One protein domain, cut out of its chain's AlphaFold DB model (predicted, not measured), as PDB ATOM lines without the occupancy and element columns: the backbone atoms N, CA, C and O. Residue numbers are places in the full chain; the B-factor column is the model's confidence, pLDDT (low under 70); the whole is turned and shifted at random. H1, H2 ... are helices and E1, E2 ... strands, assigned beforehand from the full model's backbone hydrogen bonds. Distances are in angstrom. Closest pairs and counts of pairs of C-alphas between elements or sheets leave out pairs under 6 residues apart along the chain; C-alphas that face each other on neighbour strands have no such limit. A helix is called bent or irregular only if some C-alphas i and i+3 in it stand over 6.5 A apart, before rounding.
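What this domain is: This is residues 26 to 47 and 116 to 199 of the 309 residues of an uncharacterized protein of Dendrothele bispora (strain CBS 962.96) (UniProt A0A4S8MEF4). One long helix, H7, is the spine of a loosely arranged model: H3 and H4 cross it on one side, and H5 and H6 lead away from H4 before a long link returns to the first residue of H7. Apart from H3 and H4, the strand E1 comes near the first residue of H7 with its Ser 34, and after a tight link the helix H1 runs beside H7 the same way, at a shallow tilt of 10 degrees. The printed part has 106 residues, with seven named helices and one named strand in the order E1, H1, H2, H3, H4, H5, H6, H7 along the chain, and its class is mostly helix, with 63 residues in helices and 6 in the strand. It is only just compact, close to loose, with a radius of gyration of the C-alphas of 15.2 A and spans of 42 by 37 by 28 A.

How they stand to each other: E1, residues 30 to 35, pairs with no named strand, but residues 26 to 27 pair antiparallel with its residues 30 to 31. The closest C-alphas of E1 and H7, residues 174 to 194, are those of Ser 34 and Leu 174, 6.8 A apart. H1, residues 39 to 47, is close to but not clearly touching H7, at a shallow tilt of 10 degrees, the same way; the closest C-alphas, of Thr 41 and Glu 175, are 7.6 A apart. H2, residues 118 to 121, is also close to but not clearly touching H7, and it and H3, residues 124 to 131, meet only through their link. H3 touches residues 184 to 191 of H7 alone, about perpendicular at 89 degrees, closest at the C-alphas of Thr 131 and Leu 188, 6.1 A. H4, residues 137 to 143, touches residues 180 to 184 of H7 alone, about perpendicular at 81 degrees, closest at the C-alphas of Leu 143 and Pro 180, 5.0 A. H4 and H5, residues 145 to 153, only just touch, with 3 pairs of C-alphas within 8 A, and only at the corner; the closest, of Lys 142 and Arg 148, are 5.5 A apart. H5 and H7 are near each other. H6, residues 158 to 162, is close to but not clearly touching H5. Every O i to N i+4 pair is within hydrogen-bond range in H1, H3 and H6; the counts are 4 of 5 in H5, 15 of 17 in H7 and 0 of 3 in H4, where 3 of 4 O i to N i+3 pairs are within range, and H2 is too short for an O i to N i+4 pair.

Where its parts are: E1 begins at C-alpha 30, (70.217, 36.773, 23.464), and is 16.5 A long from first to last C-alpha. H1 and H5 are each 12.4 A long, H4 10.7 A and H3 10.5 A; H2 and H6 are shorter. H4 is irregular, with C-alphas 138 and 141 7.3 A apart. H7 runs 30.0 A from C-alpha 174, (85.269, 36.378, 20.141), to C-alpha 194, (80.162, 14.016, 0.786), with a kink of 26 degrees near residue 181.

The domain as a whole: The C-alphas of Gly 156 and Ala 197, the two farthest apart, are 43.1 A apart. Residues 48 to 115 are not printed, and C-alphas 47 and 116 are 17.4 A apart across the cut. Of the links printed whole, H6 to H7 is long and the others are tight. Residues 153 to 159 and 193 to 198 stand free. The mean pLDDT of the printed part is 71.0, and it is under 70 in residues 26 to 47, 116 to 120, 152 to 168 and 196 to 199.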
ATOM      1  N   ARG A  26      73.220  37.960  17.270       37.72
ATOM      2  CA  ARG A  26      72.013  37.482  17.953       37.72
ATOM      3  C   ARG A  26      71.862  35.990  17.688       37.72
ATOM      4  O   ARG A  26      71.593  35.589  16.562       37.72
ATOM      5  N   PHE A  27      72.014  35.181  18.732       36.72
ATOM      6  CA  PHE A  27      71.751  33.741  18.696       36.72
ATOM      7  C   PHE A  27      70.609  33.437  19.673       36.72
ATOM      8  O   PHE A  27      70.702  33.753  20.858       36.72
ATOM      9  N   HIS A  28      69.502  32.882  19.167       30.97
ATOM     10  CA  HIS A  28      68.313  32.493  19.948       30.97
ATOM     11  C   HIS A  28      67.821  33.546  20.966       30.97
ATOM     12  O   HIS A  28      67.531  33.239  22.120       30.97
ATOM     13  N   GLY A  29      67.727  34.810  20.545       31.70
ATOM     14  CA  GLY A  29      67.101  35.868  21.347       31.70
ATOM     15  C   GLY A  29      67.984  36.513  22.421       31.70
ATOM     16  O   GLY A  29      67.522  37.451  23.067       31.70
ATOM     17  N   LYS A  30      69.248  36.100  22.580       31.91
ATOM     18  CA  LYS A  30      70.217  36.773  23.464       31.91
ATOM     19  C   LYS A  30      71.235  37.581  22.655       31.91
ATOM     20  O   LYS A  30      71.709  37.132  21.611       31.91
ATOM     21  N   PHE A  31      71.537  38.784  23.140       35.81
ATOM     22  CA  PHE A  31      72.539  39.678  22.564       35.81
ATOM     23  C   PHE A  31      73.915  39.372  23.149       35.81
ATOM     24  O   PHE A  31      74.079  39.365  24.369       35.81
ATOM     25  N   ILE A  32      74.904  39.176  22.278       40.09
ATOM     26  CA  ILE A  32      76.319  39.187  22.652       40.09
ATOM     27  C   ILE A  32      76.942  40.402  21.963       40.09
ATOM     28  O   ILE A  32      76.951  40.498  20.734       40.09
ATOM     29  N   SER A  33      77.408  41.357  22.767       31.56
ATOM     30  CA  SER A  33      78.137  42.534  22.295       31.56
ATOM     31  C   SER A  33      79.633  42.254  22.392       31.56
ATOM     32  O   SER A  33      80.143  42.012  23.484       31.56
ATOM     33  N   SER A  34      80.327  42.256  21.254       39.38
ATOM     34  CA  SER A  34      81.787  42.162  21.186       39.38
ATOM     35  C   SER A  34      82.336  43.435  20.562       39.38
ATOM     36  O   SER A  34      81.871  43.877  19.508       39.38
ATOM     37  N   ASN A  35      83.379  43.988  21.175       35.03
ATOM     38  CA  ASN A  35      84.186  45.013  20.531       35.03
ATOM     39  C   ASN A  35      84.983  44.394  19.371       35.03
ATOM     40  O   ASN A  35      85.414  43.247  19.460       35.03
ATOM     41  N   VAL A  36      85.100  45.173  18.290       45.38
ATOM     42  CA  VAL A  36      86.013  45.086  17.133       45.38
ATOM     43  C   VAL A  36      86.599  43.699  16.830       45.38
ATOM     44  O   VAL A  36      87.526  43.242  17.490       45.38
ATOM     45  N   VAL A  37      86.147  43.084  15.730       44.97
ATOM     46  CA  VAL A  37      86.837  41.933  15.125       44.97
ATOM     47  C   VAL A  37      88.156  42.423  14.511       44.97
ATOM     48  O   VAL A  37      88.110  43.262  13.604       44.97
ATOM     49  N   PRO A  38      89.329  41.934  14.949       56.59
ATOM     50  CA  PRO A  38      90.600  42.314  14.345       56.59
ATOM     51  C   PRO A  38      90.632  41.947  12.855       56.59
ATOM     52  O   PRO A  38      90.169  40.879  12.449       56.59
ATOM     53  N   ALA A  39      91.217  42.805  12.015       48.94
ATOM     54  CA  ALA A  39      91.315  42.565  10.569       48.94
ATOM     55  C   ALA A  39      92.039  41.243  10.226       48.94
ATOM     56  O   ALA A  39      91.743  40.613   9.211       48.94
ATOM     57  N   SER A  40      92.949  40.793  11.096       47.31
ATOM     58  CA  SER A  40      93.623  39.492  11.016       47.31
ATOM     59  C   SER A  40      92.649  38.318  11.105       47.31
ATOM     60  O   SER A  40      92.771  37.352  10.356       47.31
ATOM     61  N   THR A  41      91.650  38.422  11.974       47.47
ATOM     62  CA  THR A  41      90.648  37.387  12.222       47.47
ATOM     63  C   THR A  41      89.668  37.280  11.050       47.47
ATOM     64  O   THR A  41      89.399  36.185  10.557       47.47
ATOM     65  N   ALA A  42      89.224  38.419  10.504       48.06
ATOM     66  CA  ALA A  42      88.403  38.453   9.288       48.06
ATOM     67  C   ALA A  42      89.150  37.896   8.059       48.06
ATOM     68  O   ALA A  42      88.565  37.186   7.238       48.06
ATOM     69  N   ARG A  43      90.456  38.176   7.944       56.34
ATOM     70  CA  ARG A  43      91.317  37.627   6.886       56.34
ATOM     71  C   ARG A  43      91.445  36.107   6.992       56.34
ATOM     72  O   ARG A  43      91.275  35.423   5.989       56.34
ATOM     73  N   ARG A  44      91.664  35.589   8.203       51.19
ATOM     74  CA  ARG A  44      91.806  34.152   8.471       51.19
ATOM     75  C   ARG A  44      90.509  33.384   8.199       51.19
ATOM     76  O   ARG A  44      90.550  32.341   7.558       51.19
ATOM     77  N   LEU A  45      89.355  33.942   8.582       47.53
ATOM     78  CA  LEU A  45      88.031  33.400   8.231       47.53
ATOM     79  C   LEU A  45      87.815  33.342   6.714       47.53
ATOM     80  O   LEU A  45      87.311  32.350   6.194       47.53
ATOM     81  N   ARG A  46      88.219  34.389   5.989       50.59
ATOM     82  CA  ARG A  46      88.109  34.434   4.527       50.59
ATOM     83  C   ARG A  46      88.995  33.386   3.851       50.59
ATOM     84  O   ARG A  46      88.537  32.742   2.915       50.59
ATOM     85  N   GLU A  47      90.232  33.227   4.310       53.12
ATOM     86  CA  GLU A  47      91.176  32.238   3.769       53.12
ATOM     87  C   GLU A  47      90.721  30.799   4.044       53.12
ATOM     88  O   GLU A  47      90.854  29.947   3.168       53.12
ATOM     89  N   VAL A 116      91.884  16.081   7.024       54.06
ATOM     90  CA  VAL A 116      92.125  15.430   8.310       54.06
ATOM     91  C   VAL A 116      90.904  14.560   8.635       54.06
ATOM     92  O   VAL A 116      89.785  15.064   8.516       54.06
ATOM     93  N   PRO A 117      91.074  13.280   9.021       65.31
ATOM     94  CA  PRO A 117      89.951  12.411   9.359       65.31
ATOM     95  C   PRO A 117      89.176  12.972  10.563       65.31
ATOM     96  O   PRO A 117      89.550  12.760  11.717       65.31
ATOM     97  N   LEU A 118      88.100  13.714  10.291       65.50
ATOM     98  CA  LEU A 118      87.190  14.278  11.298       65.50
ATOM     99  C   LEU A 118      86.545  13.177  12.161       65.50
ATOM    100  O   LEU A 118      86.215  13.414  13.324       65.50
ATOM    101  N   ASP A 119      86.451  11.964  11.612       60.88
ATOM    102  CA  ASP A 119      85.752  10.812  12.184       60.88
ATOM    103  C   ASP A 119      86.353  10.301  13.502       60.88
ATOM    104  O   ASP A 119      85.641   9.714  14.313       60.88
ATOM    105  N   PHE A 120      87.649  10.524  13.752       62.81
ATOM    106  CA  PHE A 120      88.304  10.024  14.969       62.81
ATOM    107  C   PHE A 120      88.260  11.008  16.138       62.81
ATOM    108  O   PHE A 120      88.318  10.593  17.296       62.81
ATOM    109  N   ALA A 121      88.164  12.308  15.861       75.62
ATOM    110  CA  ALA A 121      88.188  13.319  16.911       75.62
ATOM    111  C   ALA A 121      86.803  13.522  17.535       75.62
ATOM    112  O   ALA A 121      86.705  13.760  18.741       75.62
ATOM    113  N   TYR A 122      85.730  13.413  16.750       82.81
ATOM    114  CA  TYR A 122      84.370  13.750  17.170       82.81
ATOM    115  C   TYR A 122      83.459  12.523  17.119       82.81
ATOM    116  O   TYR A 122      83.461  11.771  16.152       82.81
ATOM    117  N   GLY A 123      82.661  12.304  18.167       88.38
ATOM    118  CA  GLY A 123      81.728  11.177  18.190       88.38
ATOM    119  C   GLY A 123      80.658  11.307  17.100       88.38
ATOM    120  O   GLY A 123      80.137  12.398  16.879       88.38
ATOM    121  N   LEU A 124      80.270  10.189  16.474       88.38
ATOM    122  CA  LEU A 124      79.269  10.153  15.392       88.38
ATOM    123  C   LEU A 124      77.967  10.884  15.741       88.38
ATOM    124  O   LEU A 124      77.410  11.573  14.895       88.38
ATOM    125  N   LYS A 125      77.505  10.784  16.994       91.06
ATOM    126  CA  LYS A 125      76.313  11.506  17.460       91.06
ATOM    127  C   LYS A 125      76.449  13.019  17.257       91.06
ATOM    128  O   LYS A 125      75.536  13.640  16.739       91.06
ATOM    129  N   LEU A 126      77.597  13.592  17.620       91.50
ATOM    130  CA  LEU A 126      77.866  15.026  17.493       91.50
ATOM    131  C   LEU A 126      77.819  15.471  16.027       91.50
ATOM    132  O   LEU A 126      77.209  16.483  15.700       91.50
ATOM    133  N   LEU A 127      78.440  14.684  15.145       92.12
ATOM    134  CA  LEU A 127      78.449  14.948  13.708       92.12
ATOM    135  C   LEU A 127      77.033  14.853  13.118       92.12
ATOM    136  O   LEU A 127      76.627  15.711  12.335       92.12
ATOM    137  N   VAL A 128      76.245  13.854  13.527       89.00
ATOM    138  CA  VAL A 128      74.839  13.718  13.115       89.00
ATOM    139  C   VAL A 128      73.997  14.897  13.613       89.00
ATOM    140  O   VAL A 128      73.242  15.465  12.828       89.00
ATOM    141  N   ASP A 129      74.165  15.315  14.867       90.88
ATOM    142  CA  ASP A 129      73.442  16.460  15.433       90.88
ATOM    143  C   ASP A 129      73.758  17.756  14.651       90.88
ATOM    144  O   ASP A 129      72.853  18.526  14.324       90.88
ATOM    145  N   ILE A 130      75.028  17.990  14.284       92.00
ATOM    146  CA  ILE A 130      75.446  19.161  13.484       92.00
ATOM    147  C   ILE A 130      74.810  19.130  12.098       92.00
ATOM    148  O   ILE A 130      74.213  20.112  11.660       92.00
ATOM    149  N   THR A 131      74.912  17.993  11.414       88.19
ATOM    150  CA  THR A 131      74.438  17.846  10.029       88.19
ATOM    151  C   THR A 131      72.919  17.894   9.905       88.19
ATOM    152  O   THR A 131      72.404  18.272   8.854       88.19
ATOM    153  N   ARG A 132      72.191  17.580  10.981       87.62
ATOM    154  CA  ARG A 132      70.734  17.747  11.078       87.62
ATOM    155  C   ARG A 132      70.295  19.122  11.581       87.62
ATOM    156  O   ARG A 132      69.096  19.358  11.680       87.62
ATOM    157  N   HIS A 133      71.233  20.016  11.900       85.75
ATOM    158  CA  HIS A 133      70.959  21.284  12.586       85.75
ATOM    159  C   HIS A 133      70.222  21.110  13.929       85.75
ATOM    160  O   HIS A 133      69.529  22.013  14.392       85.75
ATOM    161  N   GLU A 134      70.398  19.955  14.572       89.31
ATOM    162  CA  GLU A 134      69.905  19.661  15.922       89.31
ATOM    163  C   GLU A 134      70.960  19.995  16.990       89.31
ATOM    164  O   GLU A 134      70.687  19.899  18.183       89.31
ATOM    165  N   PHE A 135      72.168  20.397  16.580       90.38
ATOM    166  CA  PHE A 135      73.253  20.800  17.468       90.38
ATOM    167  C   PHE A 135      72.960  22.137  18.158       90.38
ATOM    168  O   PHE A 135      72.823  23.180  17.516       90.38
ATOM    169  N   TRP A 136      72.887  22.114  19.489       86.75
ATOM    170  CA  TRP A 136      72.556  23.295  20.282       86.75
ATOM    171  C   TRP A 136      73.766  24.230  20.406       86.75
ATOM    172  O   TRP A 136      74.875  23.758  20.650       86.75
ATOM    173  N   PRO A 137      73.585  25.563  20.373       83.44
ATOM    174  CA  PRO A 137      74.688  26.506  20.589       83.44
ATOM    175  C   PRO A 137      75.402  26.325  21.934       83.44
ATOM    176  O   PRO A 137      76.593  26.590  22.046       83.44
ATOM    177  N   TYR A 138      74.690  25.849  22.961       80.75
ATOM    178  CA  TYR A 138      75.278  25.554  24.269       80.75
ATOM    179  C   TYR A 138      76.250  24.373  24.235       80.75
ATOM    180  O   TYR A 138      77.094  24.277  25.113       80.75
ATOM    181  N   ASP A 139      76.170  23.512  23.221       88.50
ATOM    182  CA  ASP A 139      77.052  22.362  23.048       88.50
ATOM    183  C   ASP A 139      78.330  22.699  22.271       88.50
ATOM    184  O   ASP A 139      79.166  21.821  22.056       88.50
ATOM    185  N   LEU A 140      78.526  23.962  21.879       90.00
ATOM    186  CA  LEU A 140      79.668  24.415  21.082       90.00
ATOM    187  C   LEU A 140      81.027  24.063  21.723       90.00
ATOM    188  O   LEU A 140      81.985  23.762  21.014       90.00
ATOM    189  N   PHE A 141      81.092  23.977  23.058       89.00
ATOM    190  CA  PHE A 141      82.286  23.525  23.786       89.00
ATOM    191  C   PHE A 141      82.729  22.100  23.439       89.00
ATOM    192  O   PHE A 141      83.911  21.784  23.562       89.00
ATOM    193  N   LYS A 142      81.818  21.240  22.962       90.94
ATOM    194  CA  LYS A 142      82.139  19.876  22.507       90.94
ATOM    195  C   LYS A 142      83.010  19.879  21.243       90.94
ATOM    196  O   LYS A 142      83.651  18.870  20.948       90.94
ATOM    197  N   LEU A 143      83.036  20.997  20.513       92.62
ATOM    198  CA  LEU A 143      83.863  21.199  19.321       92.62
ATOM    199  C   LEU A 143      85.203  21.870  19.625       92.62
ATOM    200  O   LEU A 143      86.113  21.799  18.804       92.62
ATOM    201  N   ASP A 144      85.360  22.486  20.797       91.75
ATOM    202  CA  ASP A 144      86.629  23.090  21.191       91.75
ATOM    203  C   ASP A 144      87.504  22.057  21.902       91.75
ATOM    204  O   ASP A 144      87.249  21.683  23.046       91.75
ATOM    205  N   THR A 145      88.577  21.613  21.251       89.19
ATOM    206  CA  THR A 145      89.515  20.638  21.827       89.19
ATOM    207  C   THR A 145      90.168  21.130  23.122       89.19
ATOM    208  O   THR A 145      90.481  20.307  23.982       89.19
ATOM    209  N   ARG A 146      90.317  22.451  23.310       87.75
ATOM    210  CA  ARG A 146      90.907  23.057  24.519       87.75
ATOM    211  C   ARG A 146      89.988  22.905  25.729       87.75
ATOM    212  O   ARG A 146      90.450  22.619  26.831       87.75
ATOM    213  N   VAL A 147      88.685  23.100  25.522       84.31
ATOM    214  CA  VAL A 147      87.669  23.065  26.587       84.31
ATOM    215  C   VAL A 147      87.163  21.643  26.810       84.31
ATOM    216  O   VAL A 147      86.964  21.226  27.951       84.31
ATOM    217  N   ARG A 148      87.026  20.861  25.739       83.81
ATOM    218  CA  ARG A 148      86.554  19.478  25.796       83.81
ATOM    219  C   ARG A 148      87.431  18.589  26.671       83.81
ATOM    220  O   ARG A 148      86.895  17.865  27.497       83.81
ATOM    221  N   GLN A 149      88.758  18.700  26.570       80.44
ATOM    222  CA  GLN A 149      89.660  17.936  27.443       80.44
ATOM    223  C   GLN A 149      89.395  18.217  28.930       80.44
ATOM    224  O   GLN A 149      89.439  17.314  29.758       80.44
ATOM    225  N   LYS A 150      89.049  19.462  29.276       76.44
ATOM    226  CA  LYS A 150      88.721  19.856  30.650       76.44
ATOM    227  C   LYS A 150      87.364  19.310  31.111       76.44
ATOM    228  O   LYS A 150      87.216  18.964  32.287       76.44
ATOM    229  N   ALA A 151      86.397  19.222  30.199       70.06
ATOM    230  CA  ALA A 151      85.103  18.593  30.448       70.06
ATOM    231  C   ALA A 151      85.253  17.077  30.668       70.06
ATOM    232  O   ALA A 151      84.703  16.555  31.633       70.06
ATOM    233  N   ASP A 152      86.070  16.403  29.853       69.62
ATOM    234  CA  ASP A 152      86.318  14.959  29.951       69.62
ATOM    235  C   ASP A 152      87.103  14.584  31.230       69.62
ATOM    236  O   ASP A 152      86.907  13.506  31.793       69.62
ATOM    237  N   CYS A 153      87.964  15.476  31.739       69.50
ATOM    238  CA  CYS A 153      88.694  15.273  33.000       69.50
ATOM    239  C   CYS A 153      87.870  15.577  34.262       69.50
ATOM    240  O   CYS A 153      88.266  15.189  35.366       69.50
ATOM    241  N   SER A 154      86.747  16.284  34.138       65.56
ATOM    242  CA  SER A 154      85.912  16.611  35.290       65.56
ATOM    243  C   SER A 154      85.031  15.408  35.628       65.56
ATOM    244  O   SER A 154      83.978  15.213  35.042       65.56
ATOM    245  N   SER A 155      85.439  14.605  36.619       60.34
ATOM    246  CA  SER A 155      84.616  13.510  37.180       60.34
ATOM    247  C   SER A 155      83.288  13.978  37.806       60.34
ATOM    248  O   SER A 155      82.485  13.151  38.233       60.34
ATOM    249  N   GLY A 156      83.036  15.289  37.873       59.22
ATOM    250  CA  GLY A 156      81.714  15.831  38.171       59.22
ATOM    251  C   GLY A 156      80.843  15.744  36.924       59.22
ATOM    252  O   GLY A 156      81.138  16.405  35.933       59.22
ATOM    253  N   GLY A 157      79.790  14.927  36.972       54.56
ATOM    254  CA  GLY A 157      78.877  14.685  35.851       54.56
ATOM    255  C   GLY A 157      78.292  15.957  35.221       54.56
ATOM    256  O   GLY A 157      78.430  17.057  35.760       54.56
ATOM    257  N   LEU A 158      77.614  15.777  34.079       55.94
ATOM    258  CA  LEU A 158      77.001  16.806  33.220       55.94
ATOM    259  C   LEU A 158      76.298  17.940  34.000       55.94
ATOM    260  O   LEU A 158      76.359  19.099  33.596       55.94
ATOM    261  N   ASP A 159      75.708  17.622  35.153       60.91
ATOM    262  CA  ASP A 159      75.042  18.567  36.053       60.91
ATOM    263  C   ASP A 159      75.967  19.680  36.572       60.91
ATOM    264  O   ASP A 159      75.516  20.801  36.776       60.91
ATOM    265  N   THR A 160      77.268  19.430  36.723       65.00
ATOM    266  CA  THR A 160      78.259  20.432  37.168       65.00
ATOM    267  C   THR A 160      78.576  21.441  36.062       65.00
ATOM    268  O   THR A 160      78.779  22.623  36.337       65.00
ATOM    269  N   LEU A 161      78.573  20.984  34.804       57.66
ATOM    270  CA  LEU A 161      78.739  21.838  33.626       57.66
ATOM    271  C   LEU A 161      77.466  22.630  33.322       57.66
ATOM    272  O   LEU A 161      77.562  23.807  32.997       57.66
ATOM    273  N   LEU A 162      76.286  22.023  33.484       57.91
ATOM    274  CA  LEU A 162      74.992  22.693  33.293       57.91
ATOM    275  C   LEU A 162      74.642  23.663  34.432       57.91
ATOM    276  O   LEU A 162      73.948  24.653  34.204       57.91
ATOM    277  N   SER A 163      75.136  23.407  35.649       64.94
ATOM    278  CA  SER A 163      75.026  24.333  36.789       64.94
ATOM    279  C   SER A 163      75.941  25.548  36.646       64.94
ATOM    280  O   SER A 163      75.739  26.558  37.322       64.94
ATOM    281  N   HIS A 164      76.946  25.476  35.768       58.25
ATOM    282  CA  HIS A 164      77.637  26.664  35.306       58.25
ATOM    283  C   HIS A 164      76.780  27.275  34.197       58.25
ATOM    284  O   HIS A 164      76.583  26.628  33.174       58.25
ATOM    285  N   PRO A 165      76.234  28.493  34.361       48.34
ATOM    286  CA  PRO A 165      75.516  29.150  33.284       48.34
ATOM    287  C   PRO A 165      76.508  29.384  32.141       48.34
ATOM    288  O   PRO A 165      77.255  30.366  32.133       48.34
ATOM    289  N   GLY A 166      76.544  28.438  31.201       58.44
ATOM    290  CA  GLY A 166      77.297  28.540  29.968       58.44
ATOM    291  C   GLY A 166      76.829  29.802  29.280       58.44
ATOM    292  O   GLY A 166      75.643  29.936  28.982       58.44
ATOM    293  N   SER A 167      77.715  30.781  29.118       57.28
ATOM    294  CA  SER A 167      77.308  31.979  28.386       57.28
ATOM    295  C   SER A 167      78.427  32.934  27.993       57.28
ATOM    296  O   SER A 167      78.217  33.690  27.056       57.28
ATOM    297  N   HIS A 168      79.560  32.978  28.695       57.66
ATOM    298  CA  HIS A 168      80.640  33.934  28.373       57.66
ATOM    299  C   HIS A 168      81.974  33.631  29.066       57.66
ATOM    300  O   HIS A 168      83.008  34.110  28.621       57.66
ATOM    301  N   LYS A 169      81.985  32.857  30.162       70.06
ATOM    302  CA  LYS A 169      83.227  32.590  30.906       70.06
ATOM    303  C   LYS A 169      84.208  31.701  30.151       70.06
ATOM    304  O   LYS A 169      85.406  31.936  30.237       70.06
ATOM    305  N   ASP A 170      83.705  30.710  29.419       77.12
ATOM    306  CA  ASP A 170      84.556  29.780  28.663       77.12
ATOM    307  C   ASP A 170      85.090  30.404  27.367       77.12
ATOM    308  O   ASP A 170      86.124  29.991  26.853       77.12
ATOM    309  N   TYR A 171      84.404  31.443  26.886       87.56
ATOM    310  CA  TYR A 171      84.737  32.195  25.682       87.56
ATOM    311  C   TYR A 171      84.766  33.692  26.009       87.56
ATOM    312  O   TYR A 171      83.844  34.421  25.633       87.56
ATOM    313  N   PRO A 172      85.790  34.163  26.750       84.44
ATOM    314  CA  PRO A 172      85.868  35.557  27.187       84.44
ATOM    315  C   PRO A 172      86.075  36.525  26.016       84.44
ATOM    316  O   PRO A 172      85.817  37.720  26.148       84.44
ATOM    317  N   SER A 173      86.539  36.019  24.873       88.19
ATOM    318  CA  SER A 173      86.734  36.779  23.648       88.19
ATOM    319  C   SER A 173      86.036  36.118  22.457       88.19
ATOM    320  O   SER A 173      85.796  34.909  22.440       88.19
ATOM    321  N   LEU A 174      85.749  36.910  21.418       86.12
ATOM    322  CA  LEU A 174      85.269  36.378  20.141       86.12
ATOM    323  C   LEU A 174      86.278  35.400  19.524       86.12
ATOM    324  O   LEU A 174      85.870  34.400  18.949       86.12
ATOM    325  N   GLU A 175      87.579  35.663  19.662       89.38
ATOM    326  CA  GLU A 175      88.634  34.795  19.126       89.38
ATOM    327  C   GLU A 175      88.545  33.380  19.712       89.38
ATOM    328  O   GLU A 175      88.683  32.396  18.986       89.38
ATOM    329  N   ASP A 176      88.215  33.263  21.001       87.81
ATOM    330  CA  ASP A 176      88.031  31.961  21.637       87.81
ATOM    331  C   ASP A 176      86.812  31.215  21.090       87.81
ATOM    332  O   ASP A 176      86.860  29.993  20.966       87.81
ATOM    333  N   LEU A 177      85.747  31.939  20.729       90.06
ATOM    334  CA  LEU A 177      84.527  31.378  20.145       90.06
ATOM    335  C   LEU A 177      84.712  30.967  18.677       90.06
ATOM    336  O   LEU A 177      84.018  30.078  18.179       90.06
ATOM    337  N   LEU A 178      85.640  31.608  17.965       90.69
ATOM    338  CA  LEU A 178      85.836  31.363  16.539       90.69
ATOM    339  C   LEU A 178      86.352  29.965  16.242       90.69
ATOM    340  O   LEU A 178      85.959  29.399  15.228       90.69
ATOM    341  N   ILE A 179      87.184  29.393  17.111       90.88
ATOM    342  CA  ILE A 179      87.727  28.046  16.910       90.88
ATOM    343  C   ILE A 179      86.606  26.996  16.809       90.88
ATOM    344  O   ILE A 179      86.514  26.342  15.769       90.88
ATOM    345  N   PRO A 180      85.713  26.830  17.801       92.19
ATOM    346  CA  PRO A 180      84.656  25.831  17.685       92.19
ATOM    347  C   PRO A 180      83.593  26.182  16.632       92.19
ATOM    348  O   PRO A 180      83.006  25.273  16.045       92.19
ATOM    349  N   LEU A 181      83.368  27.469  16.331       91.81
ATOM    350  CA  LEU A 181      82.509  27.875  15.209       91.81
ATOM    351  C   LEU A 181      83.095  27.460  13.855       91.81
ATOM    352  O   LEU A 181      82.365  26.966  13.001       91.81
ATOM    353  N   LEU A 182      84.402  27.637  13.656       90.94
ATOM    354  CA  LEU A 182      85.091  27.194  12.446       90.94
ATOM    355  C   LEU A 182      84.955  25.683  12.268       90.94
ATOM    356  O   LEU A 182      84.533  25.247  11.202       90.94
ATOM    357  N   VAL A 183      85.192  24.903  13.327       91.94
ATOM    358  CA  VAL A 183      85.007  23.441  13.305       91.94
ATOM    359  C   VAL A 183      83.565  23.067  12.947       91.94
ATOM    360  O   VAL A 183      83.346  22.183  12.120       91.94
ATOM    361  N   TYR A 184      82.569  23.749  13.522       92.94
ATOM    362  CA  TYR A 184      81.158  23.535  13.182       92.94
ATOM    363  C   TYR A 184      80.897  23.726  11.678       92.94
ATOM    364  O   TYR A 184      80.278  22.871  11.038       92.94
ATOM    365  N   PHE A 185      81.399  24.820  11.096       90.06
ATOM    366  CA  PHE A 185      81.238  25.085   9.665       90.06
ATOM    367  C   PHE A 185      82.037  24.116   8.789       90.06
ATOM    368  O   PHE A 185      81.527  23.689   7.757       90.06
ATOM    369  N   GLU A 186      83.242  23.718   9.197       89.88
ATOM    370  CA  GLU A 186      84.041  22.713   8.490       89.88
ATOM    371  C   GLU A 186      83.314  21.364   8.418       89.88
ATOM    372  O   GLU A 186      83.240  20.770   7.341       89.88
ATOM    373  N   VAL A 187      82.699  20.914   9.521       90.06
ATOM    374  CA  VAL A 187      81.874  19.692   9.548       90.06
ATOM    375  C   VAL A 187      80.690  19.809   8.587       90.06
ATOM    376  O   VAL A 187      80.426  18.878   7.822       90.06
ATOM    377  N   LEU A 188      79.995  20.951   8.570       88.38
ATOM    378  CA  LEU A 188      78.894  21.182   7.629       88.38
ATOM    379  C   LEU A 188      79.367  21.153   6.170       88.38
ATOM    380  O   LEU A 188      78.744  20.496   5.337       88.38
ATOM    381  N   VAL A 189      80.474  21.821   5.844       84.81
ATOM    382  CA  VAL A 189      81.031  21.845   4.481       84.81
ATOM    383  C   VAL A 189      81.479  20.448   4.039       84.81
ATOM    384  O   VAL A 189      81.198  20.040   2.907       84.81
ATOM    385  N   ALA A 190      82.126  19.692   4.927       85.44
ATOM    386  CA  ALA A 190      82.537  18.310   4.694       85.44
ATOM    387  C   ALA A 190      81.333  17.394   4.425       85.44
ATOM    388  O   ALA A 190      81.323  16.624   3.459       85.44
ATOM    389  N   TYR A 191      80.282  17.516   5.237       85.62
ATOM    390  CA  TYR A 191      79.043  16.767   5.049       85.62
ATOM    391  C   TYR A 191      78.362  17.100   3.718       85.62
ATOM    392  O   TYR A 191      77.938  16.206   2.988       85.62
ATOM    393  N   LEU A 192      78.302  18.380   3.354       81.69
ATOM    394  CA  LEU A 192      77.707  18.798   2.085       81.69
ATOM    395  C   LEU A 192      78.509  18.303   0.882       81.69
ATOM    396  O   LEU A 192      77.925  17.945  -0.135       81.69
ATOM    397  N   SER A 193      79.832  18.236   1.012       81.00
ATOM    398  CA  SER A 193      80.727  17.752  -0.041       81.00
ATOM    399  C   SER A 193      80.636  16.231  -0.234       81.00
ATOM    400  O   SER A 193      80.765  15.743  -1.355       81.00
ATOM    401  N   THR A 194      80.371  15.477   0.836       81.88
ATOM    402  CA  THR A 194      80.162  14.016   0.786       81.88
ATOM    403  C   THR A 194      78.728  13.639   0.400       81.88
ATOM    404  O   THR A 194      78.508  12.605  -0.233       81.88
ATOM    405  N   SER A 195      77.747  14.499   0.690       76.31
ATOM    406  CA  SER A 195      76.356  14.376   0.239       76.31
ATOM    407  C   SER A 195      76.216  14.795  -1.235       76.31
ATOM    408  O   SER A 195      75.609  15.814  -1.579       76.31
ATOM    409  N   SER A 196      76.781  13.988  -2.137       58.31
ATOM    410  CA  SER A 196      76.804  14.210  -3.595       58.31
ATOM    411  C   SER A 196      75.420  14.386  -4.244       58.31
ATOM    412  O   SER A 196      75.324  14.895  -5.359       58.31
ATOM    413  N   ALA A 197      74.342  14.027  -3.543       60.16
ATOM    414  CA  ALA A 197      72.967  14.203  -4.004       60.16
ATOM    415  C   ALA A 197      72.424  15.638  -3.835       60.16
ATOM    416  O   ALA A 197      71.504  16.015  -4.556       60.16
ATOM    417  N   ASN A 198      72.981  16.449  -2.923       51.94
ATOM    418  CA  ASN A 198      72.422  17.765  -2.565       51.94
ATOM    419  C   ASN A 198      73.375  18.946  -2.806       51.94
ATOM    420  O   ASN A 198      72.934  20.097  -2.813       51.94
ATOM    421  N   ALA A 199      74.665  18.684  -3.039       52.81
ATOM    422  CA  ALA A 199      75.670  19.721  -3.281       52.81
ATOM    423  C   ALA A 199      75.374  20.587  -4.524       52.81
ATOM    424  O   ALA A 199      75.765  21.749  -4.583       52.81
TER     425      ALA A 199